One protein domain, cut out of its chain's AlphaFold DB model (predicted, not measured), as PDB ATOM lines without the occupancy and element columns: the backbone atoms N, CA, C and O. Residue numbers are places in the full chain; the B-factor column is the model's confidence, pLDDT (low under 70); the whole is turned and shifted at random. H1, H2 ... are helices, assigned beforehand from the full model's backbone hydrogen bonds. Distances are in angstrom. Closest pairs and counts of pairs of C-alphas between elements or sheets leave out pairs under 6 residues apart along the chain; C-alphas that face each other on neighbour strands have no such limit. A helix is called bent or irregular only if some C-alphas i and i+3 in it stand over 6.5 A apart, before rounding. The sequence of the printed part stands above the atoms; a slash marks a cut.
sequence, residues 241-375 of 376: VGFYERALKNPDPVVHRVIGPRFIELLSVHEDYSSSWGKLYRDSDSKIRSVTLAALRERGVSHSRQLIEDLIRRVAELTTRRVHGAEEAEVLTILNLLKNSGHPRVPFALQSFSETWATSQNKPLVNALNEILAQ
ATOM      1  N   VAL A 241     322.050 407.838 410.448       59.31
ATOM      2  CA  VAL A 241     320.642 407.470 410.219       59.31
ATOM      3  C   VAL A 241     319.890 408.590 409.502       59.31
ATOM      4  O   VAL A 241     319.182 408.324 408.537       59.31
ATOM      5  N   GLY A 242     320.099 409.849 409.892       59.19
ATOM      6  CA  GLY A 242     319.523 411.010 409.215       59.19
ATOM      7  C   GLY A 242     319.930 411.142 407.741       59.19
ATOM      8  O   GLY A 242     319.110 411.588 406.939       59.19
ATOM      9  N   PHE A 243     321.153 410.752 407.359       59.28
ATOM     10  CA  PHE A 243     321.570 410.639 405.952       59.28
ATOM     11  C   PHE A 243     320.729 409.579 405.223       59.28
ATOM     12  O   PHE A 243     320.071 409.882 404.225       59.28
ATOM     13  N   TYR A 244     320.676 408.361 405.767       59.81
ATOM     14  CA  TYR A 244     319.927 407.249 405.179       59.81
ATOM     15  C   TYR A 244     318.415 407.544 405.067       59.81
ATOM     16  O   TYR A 244     317.796 407.269 404.039       59.81
ATOM     17  N   GLU A 245     317.825 408.200 406.068       64.50
ATOM     18  CA  GLU A 245     316.430 408.658 406.069       64.50
ATOM     19  C   GLU A 245     316.121 409.754 405.037       64.50
ATOM     20  O   GLU A 245     314.965 409.892 404.624       64.50
ATOM     21  N   ARG A 246     317.111 410.567 404.638       63.12
ATOM     22  CA  ARG A 246     316.961 411.514 403.519       63.12
ATOM     23  C   ARG A 246     317.053 410.781 402.185       63.12
ATOM     24  O   ARG A 246     316.214 411.012 401.319       63.12
ATOM     25  N   ALA A 247     317.993 409.848 402.053       58.38
ATOM     26  CA  ALA A 247     318.167 409.054 400.841       58.38
ATOM     27  C   ALA A 247     316.936 408.190 400.492       58.38
ATOM     28  O   ALA A 247     316.556 408.146 399.324       58.38
ATOM     29  N   LEU A 248     316.247 407.604 401.484       63.06
ATOM     30  CA  LEU A 248     314.983 406.864 401.290       63.06
ATOM     31  C   LEU A 248     313.770 407.726 400.870       63.06
ATOM     32  O   LEU A 248     312.659 407.212 400.735       63.06
ATOM     33  N   LYS A 249     313.935 409.045 400.705       69.56
ATOM     34  CA  LYS A 249     312.904 409.933 400.132       69.56
ATOM     35  C   LYS A 249     313.114 410.173 398.634       69.56
ATOM     36  O   LYS A 249     312.319 410.884 398.021       69.56
ATOM     37  N   ASN A 250     314.182 409.631 398.049       61.69
ATOM     38  CA  ASN A 250     314.472 409.770 396.630       61.69
ATOM     39  C   ASN A 250     313.580 408.807 395.818       61.69
ATOM     40  O   ASN A 250     313.628 407.607 396.054       61.69
ATOM     41  N   PRO A 251     312.776 409.274 394.847       61.38
ATOM     42  CA  PRO A 251     311.872 408.401 394.095       61.38
ATOM     43  C   PRO A 251     312.574 407.430 393.119       61.38
ATOM     44  O   PRO A 251     311.885 406.667 392.442       61.38
ATOM     45  N   ASP A 252     313.906 407.461 392.994       59.28
ATOM     46  CA  ASP A 252     314.663 406.537 392.143       59.28
ATOM     47  C   ASP A 252     315.008 405.215 392.879       59.28
ATOM     48  O   ASP A 252     315.832 405.206 393.803       59.28
ATOM     49  N   PRO A 253     314.461 404.056 392.447       56.91
ATOM     50  CA  PRO A 253     314.738 402.764 393.076       56.91
ATOM     51  C   PRO A 253     316.197 402.295 392.921       56.91
ATOM     52  O   PRO A 253     316.621 401.385 393.633       56.91
ATOM     53  N   VAL A 254     316.999 402.887 392.026       55.47
ATOM     54  CA  VAL A 254     318.449 402.623 391.960       55.47
ATOM     55  C   VAL A 254     319.139 403.119 393.232       55.47
ATOM     56  O   VAL A 254     319.986 402.413 393.782       55.47
ATOM     57  N   VAL A 255     318.728 404.280 393.747       52.50
ATOM     58  CA  VAL A 255     319.247 404.855 394.996       52.50
ATOM     59  C   VAL A 255     318.901 403.940 396.167       52.50
ATOM     60  O   VAL A 255     319.783 403.547 396.931       52.50
ATOM     61  N   HIS A 256     317.645 403.492 396.238       58.19
ATOM     62  CA  HIS A 256     317.173 402.564 397.266       58.19
ATOM     63  C   HIS A 256     317.925 401.221 397.238       58.19
ATOM     64  O   HIS A 256     318.276 400.699 398.293       58.19
ATOM     65  N   ARG A 257     318.276 400.691 396.056       58.81
ATOM     66  CA  ARG A 257     319.074 399.453 395.917       58.81
ATOM     67  C   ARG A 257     320.511 399.565 396.419       58.81
ATOM     68  O   ARG A 257     321.028 398.587 396.950       58.81
ATOM     69  N   VAL A 258     321.157 400.716 396.242       53.47
ATOM     70  CA  VAL A 258     322.536 400.947 396.716       53.47
ATOM     71  C   VAL A 258     322.562 401.216 398.223       53.47
ATOM     72  O   VAL A 258     323.470 400.773 398.924       53.47
ATOM     73  N   ILE A 259     321.566 401.950 398.718       58.56
ATOM     74  CA  ILE A 259     321.584 402.554 400.052       58.56
ATOM     75  C   ILE A 259     320.807 401.719 401.082       58.56
ATOM     76  O   ILE A 259     321.261 401.578 402.217       58.56
ATOM     77  N   GLY A 260     319.687 401.107 400.690       61.84
ATOM     78  CA  GLY A 260     318.823 400.305 401.560       61.84
ATOM     79  C   GLY A 260     319.542 399.160 402.287       61.84
ATOM     80  O   GLY A 260     319.424 399.094 403.508       61.84
ATOM     81  N   PRO A 261     320.344 398.303 401.620       66.38
ATOM     82  CA  PRO A 261     321.043 397.204 402.290       66.38
ATOM     83  C   PRO A 261     322.022 397.677 403.375       66.38
ATOM     84  O   PRO A 261     322.044 397.108 404.463       66.38
ATOM     85  N   ARG A 262     322.767 398.763 403.121       62.69
ATOM     86  CA  ARG A 262     323.676 399.372 404.111       62.69
ATOM     87  C   ARG A 262     322.922 400.033 405.265       62.69
ATOM     88  O   ARG A 262     323.417 400.057 406.388       62.69
ATOM     89  N   PHE A 263     321.725 400.565 405.007       70.00
ATOM     90  CA  PHE A 263     320.885 401.096 406.075       70.00
ATOM     91  C   PHE A 263     320.317 399.977 406.950       70.00
ATOM     92  O   PHE A 263     320.328 400.106 408.166       70.00
ATOM     93  N   ILE A 264     319.882 398.865 406.353       72.69
ATOM     94  CA  ILE A 264     319.423 397.676 407.084       72.69
ATOM     95  C   ILE A 264     320.560 397.120 407.957       72.69
ATOM     96  O   ILE A 264     320.339 396.870 409.134       72.69
ATOM     97  N   GLU A 265     321.786 397.023 407.431       69.88
ATOM     98  CA  GLU A 265     322.989 396.639 408.192       69.88
ATOM     99  C   GLU A 265     323.232 397.569 409.402       69.88
ATOM    100  O   GLU A 265     323.397 397.092 410.524       69.88
ATOM    101  N   LEU A 266     323.150 398.895 409.213       66.88
ATOM    102  CA  LEU A 266     323.252 399.881 410.300       66.88
ATOM    103  C   LEU A 266     322.123 399.740 411.341       66.88
ATOM    104  O   LEU A 266     322.369 399.819 412.545       66.88
ATOM    105  N   LEU A 267     320.882 399.546 410.890       70.25
ATOM    106  CA  LEU A 267     319.704 399.412 411.752       70.25
ATOM    107  C   LEU A 267     319.685 398.081 412.515       70.25
ATOM    108  O   LEU A 267     319.143 398.026 413.616       70.25
ATOM    109  N   SER A 268     320.287 397.015 411.985       69.44
ATOM    110  CA  SER A 268     320.459 395.755 412.717       69.44
ATOM    111  C   SER A 268     321.383 395.911 413.929       69.44
ATOM    112  O   SER A 268     321.168 395.238 414.932       69.44
ATOM    113  N   VAL A 269     322.362 396.823 413.871       68.06
ATOM    114  CA  VAL A 269     323.330 397.088 414.957       68.06
ATOM    115  C   VAL A 269     322.799 398.071 416.015       68.06
ATOM    116  O   VAL A 269     323.279 398.067 417.147       68.06
ATOM    117  N   HIS A 270     321.814 398.914 415.686       64.94
ATOM    118  CA  HIS A 270     321.321 399.969 416.580       64.94
ATOM    119  C   HIS A 270     319.844 399.800 416.954       64.94
ATOM    120  O   HIS A 270     318.967 399.704 416.093       64.94
ATOM    121  N   GLU A 271     319.537 399.786 418.254       59.53
ATOM    122  CA  GLU A 271     318.228 399.306 418.700       59.53
ATOM    123  C   GLU A 271     317.064 400.291 418.484       59.53
ATOM    124  O   GLU A 271     315.968 399.851 418.128       59.53
ATOM    125  N   ASP A 272     317.302 401.598 418.610       61.69
ATOM    126  CA  ASP A 272     316.257 402.617 418.827       61.69
ATOM    127  C   ASP A 272     315.418 403.010 417.592       61.69
ATOM    128  O   ASP A 272     314.381 403.668 417.707       61.69
ATOM    129  N   TYR A 273     315.846 402.643 416.384       66.81
ATOM    130  CA  TYR A 273     315.372 403.256 415.134       66.81
ATOM    131  C   TYR A 273     314.089 402.628 414.543       66.81
ATOM    132  O   TYR A 273     314.001 402.335 413.347       66.81
ATOM    133  N   SER A 274     313.055 402.452 415.374       66.44
ATOM    134  CA  SER A 274     311.760 401.835 415.009       66.44
ATOM    135  C   SER A 274     311.104 402.440 413.756       66.44
ATOM    136  O   SER A 274     310.581 401.717 412.906       66.44
ATOM    137  N   SER A 275     311.154 403.767 413.611       71.94
ATOM    138  CA  SER A 275     310.488 404.506 412.529       71.94
ATOM    139  C   SER A 275     311.197 404.407 411.172       71.94
ATOM    140  O   SER A 275     310.580 404.679 410.138       71.94
ATOM    141  N   SER A 276     312.469 403.999 411.153       78.31
ATOM    142  CA  SER A 276     313.241 403.764 409.930       78.31
ATOM    143  C   SER A 276     312.891 402.410 409.308       78.31
ATOM    144  O   SER A 276     312.641 402.329 408.104       78.31
ATOM    145  N   TRP A 277     312.744 401.367 410.137       81.06
ATOM    146  CA  TRP A 277     312.221 400.061 409.716       81.06
ATOM    147  C   TRP A 277     310.844 400.183 409.040       81.06
ATOM    148  O   TRP A 277     310.635 399.609 407.971       81.06
ATOM    149  N   GLY A 278     309.950 401.012 409.603       81.88
ATOM    150  CA  GLY A 278     308.610 401.312 409.067       81.88
ATOM    151  C   GLY A 278     308.568 401.884 407.642       81.88
ATOM    152  O   GLY A 278     307.531 401.795 406.977       81.88
ATOM    153  N   LYS A 279     309.688 402.450 407.162       81.75
ATOM    154  CA  LYS A 279     309.871 402.949 405.786       81.75
ATOM    155  C   LYS A 279     310.398 401.840 404.871       81.75
ATOM    156  O   LYS A 279     309.877 401.653 403.777       81.75
ATOM    157  N   LEU A 280     311.381 401.077 405.348       83.50
ATOM    158  CA  LEU A 280     312.096 400.046 404.587       83.50
ATOM    159  C   LEU A 280     311.241 398.816 404.239       83.50
ATOM    160  O   LEU A 280     311.240 398.389 403.086       83.50
ATOM    161  N   TYR A 281     310.445 398.266 405.165       86.56
ATOM    162  CA  TYR A 281     309.561 397.143 404.801       86.56
ATOM    163  C   TYR A 281     308.317 397.605 404.015       86.56
ATOM    164  O   TYR A 281     307.582 396.769 403.499       86.56
ATOM    165  N   ARG A 282     308.074 398.919 403.883       86.25
ATOM    166  CA  ARG A 282     307.042 399.503 403.001       86.25
ATOM    167  C   ARG A 282     307.596 400.031 401.672       86.25
ATOM    168  O   ARG A 282     306.849 400.657 400.920       86.25
ATOM    169  N   ASP A 283     308.872 399.787 401.371       84.75
ATOM    170  CA  ASP A 283     309.535 400.315 400.176       84.75
ATOM    171  C   ASP A 283     308.830 399.895 398.872       84.75
ATOM    172  O   ASP A 283     308.268 398.803 398.746       84.75
ATOM    173  N   SER A 284     308.902 400.764 397.869       80.88
ATOM    174  CA  SER A 284     308.499 400.466 396.497       80.88
ATOM    175  C   SER A 284     309.198 399.224 395.920       80.88
ATOM    176  O   SER A 284     308.551 398.422 395.242       80.88
ATOM    177  N   ASP A 285     310.488 399.022 396.214       78.88
ATOM    178  CA  ASP A 285     311.261 397.894 395.701       78.88
ATOM    179  C   ASP A 285     311.102 396.654 396.595       78.88
ATOM    180  O   ASP A 285     311.505 396.628 397.762       78.88
ATOM    181  N   SER A 286     310.546 395.584 396.025       81.31
ATOM    182  CA  SER A 286     310.310 394.323 396.734       81.31
ATOM    183  C   SER A 286     311.593 393.640 397.221       81.31
ATOM    184  O   SER A 286     311.531 392.874 398.183       81.31
ATOM    185  N   LYS A 287     312.765 393.936 396.638       80.25
ATOM    186  CA  LYS A 287     314.050 393.454 397.166       80.25
ATOM    187  C   LYS A 287     314.390 394.120 398.493       80.25
ATOM    188  O   LYS A 287     314.835 393.428 399.404       80.25
ATOM    189  N   ILE A 288     314.149 395.427 398.622       81.44
ATOM    190  CA  ILE A 288     314.379 396.146 399.882       81.44
ATOM    191  C   ILE A 288     313.412 395.644 400.949       81.44
ATOM    192  O   ILE A 288     313.864 395.285 402.035       81.44
ATOM    193  N   ARG A 289     312.121 395.477 400.626       87.50
ATOM    194  CA  ARG A 289     311.156 394.871 401.562       87.50
ATOM    195  C   ARG A 289     311.586 393.475 402.022       87.50
ATOM    196  O   ARG A 289     311.598 393.214 403.220       87.50
ATOM    197  N   SER A 290     312.003 392.612 401.093       83.88
ATOM    198  CA  SER A 290     312.457 391.245 401.388       83.88
ATOM    199  C   SER A 290     313.682 391.211 402.314       83.88
ATOM    200  O   SER A 290     313.636 390.572 403.365       83.88
ATOM    201  N   VAL A 291     314.743 391.969 402.000       81.62
ATOM    202  CA  VAL A 291     315.949 392.049 402.853       81.62
ATOM    203  C   VAL A 291     315.626 392.661 404.224       81.62
ATOM    204  O   VAL A 291     316.161 392.216 405.236       81.62
ATOM    205  N   THR A 292     314.699 393.622 404.287       86.56
ATOM    206  CA  THR A 292     314.254 394.217 405.559       86.56
ATOM    207  C   THR A 292     313.530 393.196 406.436       86.56
ATOM    208  O   THR A 292     313.817 393.096 407.626       86.56
ATOM    209  N   LEU A 293     312.613 392.409 405.864       89.00
ATOM    210  CA  LEU A 293     311.887 391.370 406.599       89.00
ATOM    211  C   LEU A 293     312.799 390.208 407.026       89.00
ATOM    212  O   LEU A 293     312.571 389.629 408.087       89.00
ATOM    213  N   ALA A 294     313.849 389.903 406.257       85.38
ATOM    214  CA  ALA A 294     314.887 388.956 406.663       85.38
ATOM    215  C   ALA A 294     315.672 389.463 407.887       85.38
ATOM    216  O   ALA A 294     315.740 388.763 408.894       85.38
ATOM    217  N   ALA A 295     316.159 390.707 407.863       83.75
ATOM    218  CA  ALA A 295     316.871 391.297 409.001       83.75
ATOM    219  C   ALA A 295     315.989 391.407 410.264       83.75
ATOM    220  O   ALA A 295     316.439 391.103 411.368       83.75
ATOM    221  N   LEU A 296     314.704 391.752 410.112       86.19
ATOM    222  CA  LEU A 296     313.731 391.739 411.216       86.19
ATOM    223  C   LEU A 296     313.456 390.326 411.765       86.19
ATOM    224  O   LEU A 296     313.067 390.193 412.925       86.19
ATOM    225  N   ARG A 297     313.670 389.268 410.969       86.19
ATOM    226  CA  ARG A 297     313.554 387.870 411.415       86.19
ATOM    227  C   ARG A 297     314.758 387.426 412.236       86.19
ATOM    228  O   ARG A 297     314.574 386.704 413.209       86.19
ATOM    229  N   GLU A 298     315.956 387.846 411.842       81.50
ATOM    230  CA  GLU A 298     317.202 387.538 412.553       81.50
ATOM    231  C   GLU A 298     317.308 388.318 413.869       81.50
ATOM    232  O   GLU A 298     317.676 387.749 414.894       81.50
ATOM    233  N   ARG A 299     316.923 389.601 413.862       80.06
ATOM    234  CA  ARG A 299     316.908 390.465 415.052       80.06
ATOM    235  C   ARG A 299     315.734 390.182 416.001       80.06
ATOM    236  O   ARG A 299     315.862 390.366 417.209       80.06
ATOM    237  N   GLY A 300     314.586 389.765 415.467       80.69
ATOM    238  CA  GLY A 300     313.325 389.710 416.207       80.69
ATOM    239  C   GLY A 300     312.677 391.092 416.385       80.69
ATOM    240  O   GLY A 300     313.278 392.131 416.120       80.69
ATOM    241  N   VAL A 301     311.407 391.100 416.809       82.81
ATOM    242  CA  VAL A 301     310.572 392.325 416.856       82.81
ATOM    243  C   VAL A 301     309.877 392.575 418.202       82.81
ATOM    244  O   VAL A 301     309.261 393.623 418.391       82.81
ATOM    245  N   SER A 302     309.994 391.641 419.153       75.19
ATOM    246  CA  SER A 302     309.333 391.662 420.472       75.19
ATOM    247  C   SER A 302     309.633 392.918 421.298       75.19
ATOM    248  O   SER A 302     308.756 393.430 421.992       75.19
ATOM    249  N   HIS A 303     310.848 393.460 421.179       71.31
ATOM    250  CA  HIS A 303     311.308 394.639 421.916       71.31
ATOM    251  C   HIS A 303     310.630 395.961 421.485       71.31
ATOM    252  O   HIS A 303     310.790 396.972 422.163       71.31
ATOM    253  N   SER A 304     309.911 396.014 420.351       80.88
ATOM    254  CA  SER A 304     309.339 397.267 419.826       80.88
ATOM    255  C   SER A 304     307.848 397.156 419.523       80.88
ATOM    256  O   SER A 304     307.429 396.830 418.411       80.88
ATOM    257  N   ARG A 305     307.026 397.560 420.501       82.75
ATOM    258  CA  ARG A 305     305.571 397.712 420.337       82.75
ATOM    259  C   ARG A 305     305.200 398.543 419.101       82.75
ATOM    260  O   ARG A 305     304.245 398.198 418.413       82.75
ATOM    261  N   GLN A 306     305.937 399.620 418.811       84.25
ATOM    262  CA  GLN A 306     305.661 400.456 417.638       84.25
ATOM    263  C   GLN A 306     305.865 399.673 416.339       84.25
ATOM    264  O   GLN A 306     305.003 399.729 415.470       84.25
ATOM    265  N   LEU A 307     306.961 398.918 416.219       85.06
ATOM    266  CA  LEU A 307     307.244 398.108 415.034       85.06
ATOM    267  C   LEU A 307     306.204 396.988 414.860       85.06
ATOM    268  O   LEU A 307     305.767 396.732 413.744       85.06
ATOM    269  N   ILE A 308     305.727 396.395 415.958       86.81
ATOM    270  CA  ILE A 308     304.627 395.417 415.959       86.81
ATOM    271  C   ILE A 308     303.313 396.045 415.460       86.81
ATOM    272  O   ILE A 308     302.679 395.495 414.561       86.81
ATOM    273  N   GLU A 309     302.914 397.213 415.980       87.19
ATOM    274  CA  GLU A 309     301.721 397.941 415.507       87.19
ATOM    275  C   GLU A 309     301.834 398.327 414.017       87.19
ATOM    276  O   GLU A 309     300.842 398.307 413.281       87.19
ATOM    277  N   ASP A 310     303.046 398.619 413.543       88.06
ATOM    278  CA  ASP A 310     303.314 399.010 412.160       88.06
ATOM    279  C   ASP A 310     303.357 397.801 411.192       88.06
ATOM    280  O   ASP A 310     302.899 397.912 410.047       88.06
ATOM    281  N   LEU A 311     303.810 396.627 411.655       89.94
ATOM    282  CA  LEU A 311     303.708 395.340 410.948       89.94
ATOM    283  C   LEU A 311     302.255 394.843 410.857       89.94
ATOM    284  O   LEU A 311     301.831 394.402 409.791       89.94
ATOM    285  N   ILE A 312     301.456 394.971 411.924       88.56
ATOM    286  CA  ILE A 312     300.013 394.654 411.892       88.56
ATOM    287  C   ILE A 312     299.306 395.543 410.856       88.56
ATOM    288  O   ILE A 312     298.536 395.043 410.032       88.56
ATOM    289  N   ARG A 313     299.623 396.849 410.805       89.00
ATOM    290  CA  ARG A 313     299.104 397.734 409.748       89.00
ATOM    291  C   ARG A 313     299.514 397.259 408.349       89.00
ATOM    292  O   ARG A 313     298.698 397.325 407.435       89.00
ATOM    293  N   ARG A 314     300.731 396.733 408.174       88.25
ATOM    294  CA  ARG A 314     301.190 396.187 406.885       88.25
ATOM    295  C   ARG A 314     300.427 394.936 406.456       88.25
ATOM    296  O   ARG A 314     300.103 394.821 405.277       88.25
ATOM    297  N   VAL A 315     300.079 394.047 407.389       87.56
ATOM    298  CA  VAL A 315     299.166 392.928 407.098       87.56
ATOM    299  C   VAL A 315     297.839 393.480 406.564       87.56
ATOM    300  O   VAL A 315     297.411 393.066 405.491       87.56
ATOM    301  N   ALA A 316     297.252 394.493 407.211       83.75
ATOM    302  CA  ALA A 316     296.002 395.124 406.767       83.75
ATOM    303  C   ALA A 316     296.085 395.802 405.379       83.75
ATOM    304  O   ALA A 316     295.161 395.699 404.569       83.75
ATOM    305  N   GLU A 317     297.202 396.475 405.077       85.38
ATOM    306  CA  GLU A 317     297.483 397.073 403.760       85.38
ATOM    307  C   GLU A 317     297.511 396.030 402.627       85.38
ATOM    308  O   GLU A 317     297.212 396.368 401.481       85.38
ATOM    309  N   LEU A 318     297.893 394.786 402.938       81.06
ATOM    310  CA  LEU A 318     298.030 393.687 401.981       81.06
ATOM    311  C   LEU A 318     296.759 392.817 401.916       81.06
ATOM    312  O   LEU A 318     296.349 392.432 400.820       81.06
ATOM    313  N   THR A 319     296.071 392.571 403.040       73.12
ATOM    314  CA  THR A 319     294.803 391.808 403.064       73.12
ATOM    315  C   THR A 319     293.725 392.490 402.219       73.12
ATOM    316  O   THR A 319     293.084 391.852 401.383       73.12
ATOM    317  N   THR A 320     293.578 393.809 402.374       70.50
ATOM    318  CA  THR A 320     292.577 394.633 401.674       70.50
ATOM    319  C   THR A 320     292.767 394.681 400.155       70.50
ATOM    320  O   THR A 320     291.823 394.996 399.433       70.50
ATOM    321  N   ARG A 321     293.956 394.330 399.648       68.50
ATOM    322  CA  ARG A 321     294.297 394.370 398.216       68.50
ATOM    323  C   ARG A 321     294.037 393.065 397.458       68.50
ATOM    324  O   ARG A 321     294.222 393.060 396.246       68.50
ATOM    325  N   ARG A 322     293.610 391.983 398.132       60.84
ATOM    326  CA  ARG A 322     293.482 390.621 397.549       60.84
ATOM    327  C   ARG A 322     294.763 390.186 396.822       60.84
ATOM    328  O   ARG A 322     294.783 389.885 395.633       60.84
ATOM    329  N   VAL A 323     295.840 390.226 397.596       61.91
ATOM    330  CA  VAL A 323     297.229 389.956 397.221       61.91
ATOM    331  C   VAL A 323     297.459 388.524 396.708       61.91
ATOM    332  O   VAL A 323     296.872 387.578 397.228       61.91
ATOM    333  N   HIS A 324     298.354 388.374 395.720       61.81
ATOM    334  CA  HIS A 324     298.762 387.090 395.131       61.81
ATOM    335  C   HIS A 324     300.288 386.993 394.922       61.81
ATOM    336  O   HIS A 324     300.949 387.968 394.558       61.81
ATOM    337  N   GLY A 325     300.856 385.797 395.090       70.62
ATOM    338  CA  GLY A 325     302.245 385.470 394.769       70.62
ATOM    339  C   GLY A 325     303.268 386.079 395.732       70.62
ATOM    340  O   GLY A 325     303.286 385.771 396.922       70.62
ATOM    341  N   ALA A 326     304.164 386.926 395.218       67.94
ATOM    342  CA  ALA A 326     305.290 387.463 395.993       67.94
ATOM    343  C   ALA A 326     304.849 388.270 397.230       67.94
ATOM    344  O   ALA A 326     305.521 388.241 398.259       67.94
ATOM    345  N   GLU A 327     303.703 388.949 397.152       76.25
ATOM    346  CA  GLU A 327     303.139 389.690 398.282       76.25
ATOM    347  C   GLU A 327     302.429 388.759 399.295       76.25
ATOM    348  O   GLU A 327     302.363 389.097 400.472       76.25
ATOM    349  N   GLU A 328     301.985 387.548 398.916       79.62
ATOM    350  CA  GLU A 328     301.485 386.547 399.886       79.62
ATOM    351  C   GLU A 328     302.634 386.001 400.746       79.62
ATOM    352  O   GLU A 328     302.476 385.810 401.952       79.62
ATOM    353  N   ALA A 329     303.818 385.815 400.150       81.75
ATOM    354  CA  ALA A 329     305.040 385.473 400.877       81.75
ATOM    355  C   ALA A 329     305.508 386.612 401.809       81.75
ATOM    356  O   ALA A 329     305.999 386.340 402.907       81.75
ATOM    357  N   GLU A 330     305.304 387.877 401.419       86.88
ATOM    358  CA  GLU A 330     305.516 389.044 402.289       86.88
ATOM    359  C   GLU A 330     304.614 388.957 403.535       86.88
ATOM    360  O   GLU A 330     305.110 389.033 404.660       86.88
ATOM    361  N   VAL A 331     303.312 388.681 403.359       87.69
ATOM    362  CA  VAL A 331     302.362 388.518 404.476       87.69
ATOM    363  C   VAL A 331     302.699 387.308 405.358       87.69
ATOM    364  O   VAL A 331     302.739 387.457 406.578       87.69
ATOM    365  N   LEU A 332     302.996 386.134 404.782       87.12
ATOM    366  CA  LEU A 332     303.434 384.952 405.547       87.12
ATOM    367  C   LEU A 332     304.681 385.250 406.387       87.12
ATOM    368  O   LEU A 332     304.774 384.818 407.536       87.12
ATOM    369  N   THR A 333     305.635 386.004 405.840       89.50
ATOM    370  CA  THR A 333     306.844 386.398 406.574       89.50
ATOM    371  C   THR A 333     306.489 387.309 407.749       89.50
ATOM    372  O   THR A 333     306.930 387.053 408.868       89.50
ATOM    373  N   ILE A 334     305.629 388.313 407.540       91.06
ATOM    374  CA  ILE A 334     305.188 389.234 408.599       91.06
ATOM    375  C   ILE A 334     304.393 388.507 409.695       91.06
ATOM    376  O   ILE A 334     304.623 388.764 410.875       91.06
ATOM    377  N   LEU A 335     303.511 387.564 409.351       90.00
ATOM    378  CA  LEU A 335     302.798 386.759 410.348       90.00
ATOM    379  C   LEU A 335     303.756 385.920 411.198       90.00
ATOM    380  O   LEU A 335     303.608 385.889 412.414       90.00
ATOM    381  N   ASN A 336     304.783 385.312 410.597       90.19
ATOM    382  CA  ASN A 336     305.805 384.587 411.355       90.19
ATOM    383  C   ASN A 336     306.626 385.512 412.279       90.19
ATOM    384  O   ASN A 336     306.928 385.121 413.405       90.19
ATOM    385  N   LEU A 337     306.936 386.750 411.864       90.25
ATOM    386  CA  LEU A 337     307.547 387.757 412.753       90.25
ATOM    387  C   LEU A 337     306.641 388.080 413.949       90.25
ATOM    388  O   LEU A 337     307.105 388.127 415.086       90.25
ATOM    389  N   LEU A 338     305.346 388.282 413.695       89.81
ATOM    390  CA  LEU A 338     304.356 388.605 414.720       89.81
ATOM    391  C   LEU A 338     304.126 387.427 415.686       89.81
ATOM    392  O   LEU A 338     304.148 387.646 416.896       89.81
ATOM    393  N   LYS A 339     304.025 386.189 415.185       88.31
ATOM    394  CA  LYS A 339     303.945 384.949 415.984       88.31
ATOM    395  C   LYS A 339     305.140 384.791 416.926       88.31
ATOM    396  O   LYS A 339     304.975 384.511 418.112       88.31
ATOM    397  N   ASN A 340     306.344 385.011 416.397       86.50
ATOM    398  CA  ASN A 340     307.597 384.886 417.143       86.50
ATOM    399  C   ASN A 340     307.847 386.066 418.098       86.50
ATOM    400  O   ASN A 340     308.756 386.001 418.921       86.50
ATOM    401  N   SER A 341     307.057 387.145 418.013       86.31
ATOM    402  CA  SER A 341     307.178 388.292 418.918       86.31
ATOM    403  C   SER A 341     306.633 388.024 420.325       86.31
ATOM    404  O   SER A 341     306.999 388.748 421.249       86.31
ATOM    405  N   GLY A 342     305.737 387.035 420.482       82.38
ATOM    406  CA  GLY A 342     305.069 386.714 421.752       82.38
ATOM    407  C   GLY A 342     304.271 387.871 422.370       82.38
ATOM    408  O   GLY A 342     303.970 387.851 423.559       82.38
ATOM    409  N   HIS A 343     303.982 388.927 421.605       84.69
ATOM    410  CA  HIS A 343     303.474 390.179 422.154       84.69
ATOM    411  C   HIS A 343     301.937 390.153 422.280       84.69
ATOM    412  O   HIS A 343     301.248 390.037 421.262       84.69
ATOM    413  N   PRO A 344     301.358 390.368 423.478       83.12
ATOM    414  CA  PRO A 344     299.970 389.996 423.782       83.12
ATOM    415  C   PRO A 344     298.898 390.762 422.993       83.12
ATOM    416  O   PRO A 344     297.758 390.325 422.927       83.12
ATOM    417  N   ARG A 345     299.227 391.892 422.350       82.56
ATOM    418  CA  ARG A 345     298.288 392.581 421.437       82.56
ATOM    419  C   ARG A 345     298.115 391.896 420.078       82.56
ATOM    420  O   ARG A 345     297.178 392.242 419.363       82.56
ATOM    421  N   VAL A 346     299.028 391.004 419.691       86.31
ATOM    422  CA  VAL A 346     299.046 390.413 418.348       86.31
ATOM    423  C   VAL A 346     297.799 389.552 418.095       86.31
ATOM    424  O   VAL A 346     297.140 389.832 417.093       86.31
ATOM    425  N   PRO A 347     297.387 388.613 418.978       85.31
ATOM    426  CA  PRO A 347     296.156 387.847 418.778       85.31
ATOM    427  C   PRO A 347     294.910 388.738 418.669       85.31
ATOM    428  O   PRO A 347     294.211 388.673 417.663       85.31
ATOM    429  N   PHE A 348     294.681 389.655 419.620       84.31
ATOM    430  CA  PHE A 348     293.510 390.552 419.602       84.31
ATOM    431  C   PHE A 348     293.425 391.412 418.333       84.31
ATOM    432  O   PHE A 348     292.345 391.591 417.774       84.31
ATOM    433  N   ALA A 349     294.552 391.949 417.854       84.19
ATOM    434  CA  ALA A 349     294.565 392.737 416.624       84.19
ATOM    435  C   ALA A 349     294.302 391.863 415.386       84.19
ATOM    436  O   ALA A 349     293.533 392.251 414.503       84.19
ATOM    437  N   LEU A 350     294.917 390.675 415.331       84.75
ATOM    438  CA  LEU A 350     294.782 389.748 414.210       84.75
ATOM    439  C   LEU A 350     293.423 389.028 414.168       84.75
ATOM    440  O   LEU A 350     293.003 388.599 413.094       84.75
ATOM    441  N   GLN A 351     292.687 388.969 415.283       84.12
ATOM    442  CA  GLN A 351     291.358 388.354 415.363       84.12
ATOM    443  C   GLN A 351     290.377 388.976 414.354       84.12
ATOM    444  O   GLN A 351     289.636 388.248 413.696       84.12
ATOM    445  N   SER A 352     290.456 390.294 414.138       78.38
ATOM    446  CA  SER A 352     289.661 391.026 413.134       78.38
ATOM    447  C   SER A 352     289.858 390.546 411.682       78.38
ATOM    448  O   SER A 352     288.981 390.725 410.837       78.38
ATOM    449  N   PHE A 353     290.981 389.889 411.374       76.12
ATOM    450  CA  PHE A 353     291.267 389.355 410.040       76.12
ATOM    451  C   PHE A 353     290.772 387.915 409.860       76.12
ATOM    452  O   PHE A 353     290.667 387.470 408.719       76.12
ATOM    453  N   SER A 354     290.421 387.204 410.940       74.00
ATOM    454  CA  SER A 354     289.967 385.804 410.882       74.00
ATOM    455  C   SER A 354     288.702 385.643 410.035       74.00
ATOM    456  O   SER A 354     288.703 384.862 409.089       74.00
ATOM    457  N   GLU A 355     287.677 386.464 410.267       70.88
ATOM    458  CA  GLU A 355     286.448 386.506 409.460       70.88
ATOM    459  C   GLU A 355     286.739 386.863 407.993       70.88
ATOM    460  O   GLU A 355     286.229 386.234 407.065       70.88
ATOM    461  N   THR A 356     287.633 387.835 407.779       70.81
ATOM    462  CA  THR A 356     288.044 388.294 406.440       70.81
ATOM    463  C   THR A 356     288.800 387.205 405.665       70.81
ATOM    464  O   THR A 356     288.777 387.190 404.433       70.81
ATOM    465  N   TRP A 357     289.474 386.284 406.361       71.81
ATOM    466  CA  TRP A 357     290.297 385.222 405.774       71.81
ATOM    467  C   TRP A 357     289.698 383.818 405.844       71.81
ATOM    468  O   TRP A 357     290.170 382.949 405.115       71.81
ATOM    469  N   ALA A 358     288.630 383.589 406.605       63.31
ATOM    470  CA  ALA A 358     287.899 382.320 406.619       63.31
ATOM    471  C   ALA A 358     287.350 381.932 405.226       63.31
ATOM    472  O   ALA A 358     287.101 380.761 404.954       63.31
ATOM    473  N   THR A 359     287.205 382.911 404.325       62.88
ATOM    474  CA  THR A 359     286.814 382.727 402.916       62.88
ATOM    475  C   THR A 359     288.000 382.672 401.936       62.88
ATOM    476  O   THR A 359     287.800 382.550 400.727       62.88
ATOM    477  N   SER A 360     289.244 382.756 402.424       67.50
ATOM    478  CA  SER A 360     290.458 382.711 401.602       67.50
ATOM    479  C   SER A 360     290.811 381.284 401.182       67.50
ATOM    480  O   SER A 360     290.818 380.359 401.990       67.50
ATOM    481  N   GLN A 361     291.199 381.106 399.916       64.62
ATOM    482  CA  GLN A 361     291.709 379.822 399.415       64.62
ATOM    483  C   GLN A 361     293.170 379.550 399.836       64.62
ATOM    484  O   GLN A 361     293.654 378.425 399.693       64.62
ATOM    485  N   ASN A 362     293.883 380.550 400.372       73.75
ATOM    486  CA  ASN A 362     295.282 380.419 400.778       73.75
ATOM    487  C   ASN A 362     295.399 379.748 402.163       73.75
ATOM    488  O   ASN A 362     295.497 380.410 403.197       73.75
ATOM    489  N   LYS A 363     295.396 378.407 402.172       79.19
ATOM    490  CA  LYS A 363     295.532 377.591 403.394       79.19
ATOM    491  C   LYS A 363     296.769 377.946 404.246       79.19
ATOM    492  O   LYS A 363     296.599 378.050 405.456       79.19
ATOM    493  N   PRO A 364     297.981 378.177 403.687       81.19
ATOM    494  CA  PRO A 364     299.130 378.634 404.477       81.19
ATOM    495  C   PRO A 364     298.873 379.905 405.297       81.19
ATOM    496  O   PRO A 364     299.234 379.945 406.471       81.19
ATOM    497  N   LEU A 365     298.230 380.925 404.711       79.69
ATOM    498  CA  LEU A 365     297.902 382.171 405.414       79.69
ATOM    499  C   LEU A 365     296.883 381.945 406.541       79.69
ATOM    500  O   LEU A 365     297.070 382.457 407.644       79.69
ATOM    501  N   VAL A 366     295.844 381.142 406.290       81.88
ATOM    502  CA  VAL A 366     294.824 380.797 407.297       81.88
ATOM    503  C   VAL A 366     295.431 379.993 408.453       81.88
ATOM    504  O   VAL A 366     295.170 380.305 409.612       81.88
ATOM    505  N   ASN A 367     296.295 379.015 408.165       85.06
ATOM    506  CA  ASN A 367     296.988 378.240 409.196       85.06
ATOM    507  C   ASN A 367     297.898 379.132 410.053       85.06
ATOM    508  O   ASN A 367     297.789 379.107 411.275       85.06
ATOM    509  N   ALA A 368     298.735 379.970 409.428       84.62
ATOM    510  CA  ALA A 368     299.628 380.880 410.146       84.62
ATOM    511  C   ALA A 368     298.863 381.884 411.031       84.62
ATOM    512  O   ALA A 368     299.327 382.212 412.119       84.62
ATOM    513  N   LEU A 369     297.685 382.345 410.594       84.69
ATOM    514  CA  LEU A 369     296.801 383.186 411.403       84.69
ATOM    515  C   LEU A 369     296.219 382.411 412.598       84.69
ATOM    516  O   LEU A 369     296.305 382.880 413.732       84.69
ATOM    517  N   ASN A 370     295.680 381.211 412.369       86.06
ATOM    518  CA  ASN A 370     295.100 380.375 413.425       86.06
ATOM    519  C   ASN A 370     296.143 379.964 414.481       86.06
ATOM    520  O   ASN A 370     295.844 379.971 415.669       86.06
ATOM    521  N   GLU A 371     297.382 379.679 414.071       86.50
ATOM    522  CA  GLU A 371     298.504 379.387 414.973       86.50
ATOM    523  C   GLU A 371     298.912 380.568 415.869       86.50
ATOM    524  O   GLU A 371     299.565 380.349 416.888       86.50
ATOM    525  N   ILE A 372     298.559 381.804 415.501       86.69
ATOM    526  CA  ILE A 372     298.759 383.001 416.333       86.69
ATOM    527  C   ILE A 372     297.551 383.223 417.248       86.69
ATOM    528  O   ILE A 372     297.714 383.541 418.420       86.69
ATOM    529  N   LEU A 373     296.334 383.019 416.737       85.31
ATOM    530  CA  LEU A 373     295.096 383.141 417.518       85.31
ATOM    531  C   LEU A 373     294.931 382.035 418.574       85.31
ATOM    532  O   LEU A 373     294.147 382.199 419.503       85.31
ATOM    533  N   ALA A 374     295.677 380.935 418.448       84.44
ATOM    534  CA  ALA A 374     295.778 379.866 419.441       84.44
ATOM    535  C   ALA A 374     296.905 380.075 420.482       84.44
ATOM    536  O   ALA A 374     297.131 379.190 421.307       84.44
ATOM    537  N   GLN A 375     297.632 381.202 420.448       79.62
ATOM    538  CA  GLN A 375     298.573 381.567 421.515       79.62
ATOM    539  C   GLN A 375     297.797 382.123 422.732       79.62
ATOM    540  O   GLN A 375     296.855 382.889 422.523       79.62
TER     541      GLN A 375
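What this domain is: This is residues 241 to 375 of the 376 residues of an uncharacterized protein of bacterium F11 (UniProt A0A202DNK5). Four helical hairpins stand side by side in a row, making a two-layered slab wound like a short solenoid: H1, H3, H5 and H7 form one layer, H2, H4, H6 and H8 the other. The row makes the longest axis, with H1 and H2 at one end and H7 and H8 at the other; the last four helices, H5 to H8, are an up-and-down bundle, each running against the one before it. The printed part has 135 residues with eight named helices, H1 to H8 in chain order, and no named strand; its class is all helix. It is compact, with a radius of gyration of the C-alphas of 15.0 A and spans of 43 by 29 by 19 A.

How they stand to each other: H1, residues 241 to 247, and H2, residues 253 to 269, form a hairpin; their closest C-alphas, Tyr 244 and Phe 263, are 6.3 A apart. H3, residues 274 to 280, and H4, residues 286 to 299, form the next; H4 touches H3 with residues 288 to 292 alone, closest at the C-alphas of Leu 280 and Arg 289, 6.1 A. H2 and H4 touch and run the same way at a shallow tilt of 4 degrees, with the C-alphas of Gly 260 and Ile 288 closest at 6.3 A. H1 and H3 are close but not clearly touching, their closest C-alphas, Glu 245 and Ser 276, being 7.0 A apart. H5, residues 305 to 319, touches H3 with residues 306 to 311 alone, closest at the C-alphas of Ser 274 and Leu 307, 5.9 A. H4 and H5 are apart. H5 forms a hairpin with H6, residues 326 to 340, at a shallow tilt of 33 degrees, only just short of steep; the C-alphas of Val 315 and Val 331 are closest, at 6.0 A. H4 and H6 touch, closest at the C-alphas of Arg 297 and Leu 337, 6.2 A. H7, residues 345 to 357, and H8, residues 363 to 373, form the last hairpin, closest at the C-alphas of Pro 347 and Leu 373, 5.0 A. H7 with residues 346 to 350 alone touches H5 with residues 308 to 312 alone, closest at the C-alphas of Ile 312 and Ala 349, 7.5 A. H6 and H8 touch, closest at the C-alphas of Lys 339 and Ile 372, 5.6 A. Every O i to N i+4 pair is within hydrogen-bond range in H1, H4, H5, H6 and H8; the counts are 10 of 13 in H2, 2 of 3 in H3 and 4 of 9 in H7, where 6 of 10 O i to N i+3 pairs are within range.

Where its parts are: H1 begins at C-alpha 241, (320.642, 407.470, 410.219). H2 is 24.2 A long, with a kink of 39 degrees near residue 260, and is only just irregular: C-alphas 258 and 261 are 6.9 A apart. H4, H5 and H6 are 19.8, 21.2 and 21.4 A long. H7, 19.1 A long, is only just irregular too, with C-alphas 352 and 355 6.7 A apart. H8 ends at C-alpha 373, (295.096, 383.141, 417.518).

The domain as a whole: The two C-alphas farthest apart, Phe 243 and Thr 359, are 44.7 A apart. The printed part has no cut and no long link. Mean pLDDT of the printed part is 76.6; 40 residues are under 70, among them 241 to 262 and 268 to 274.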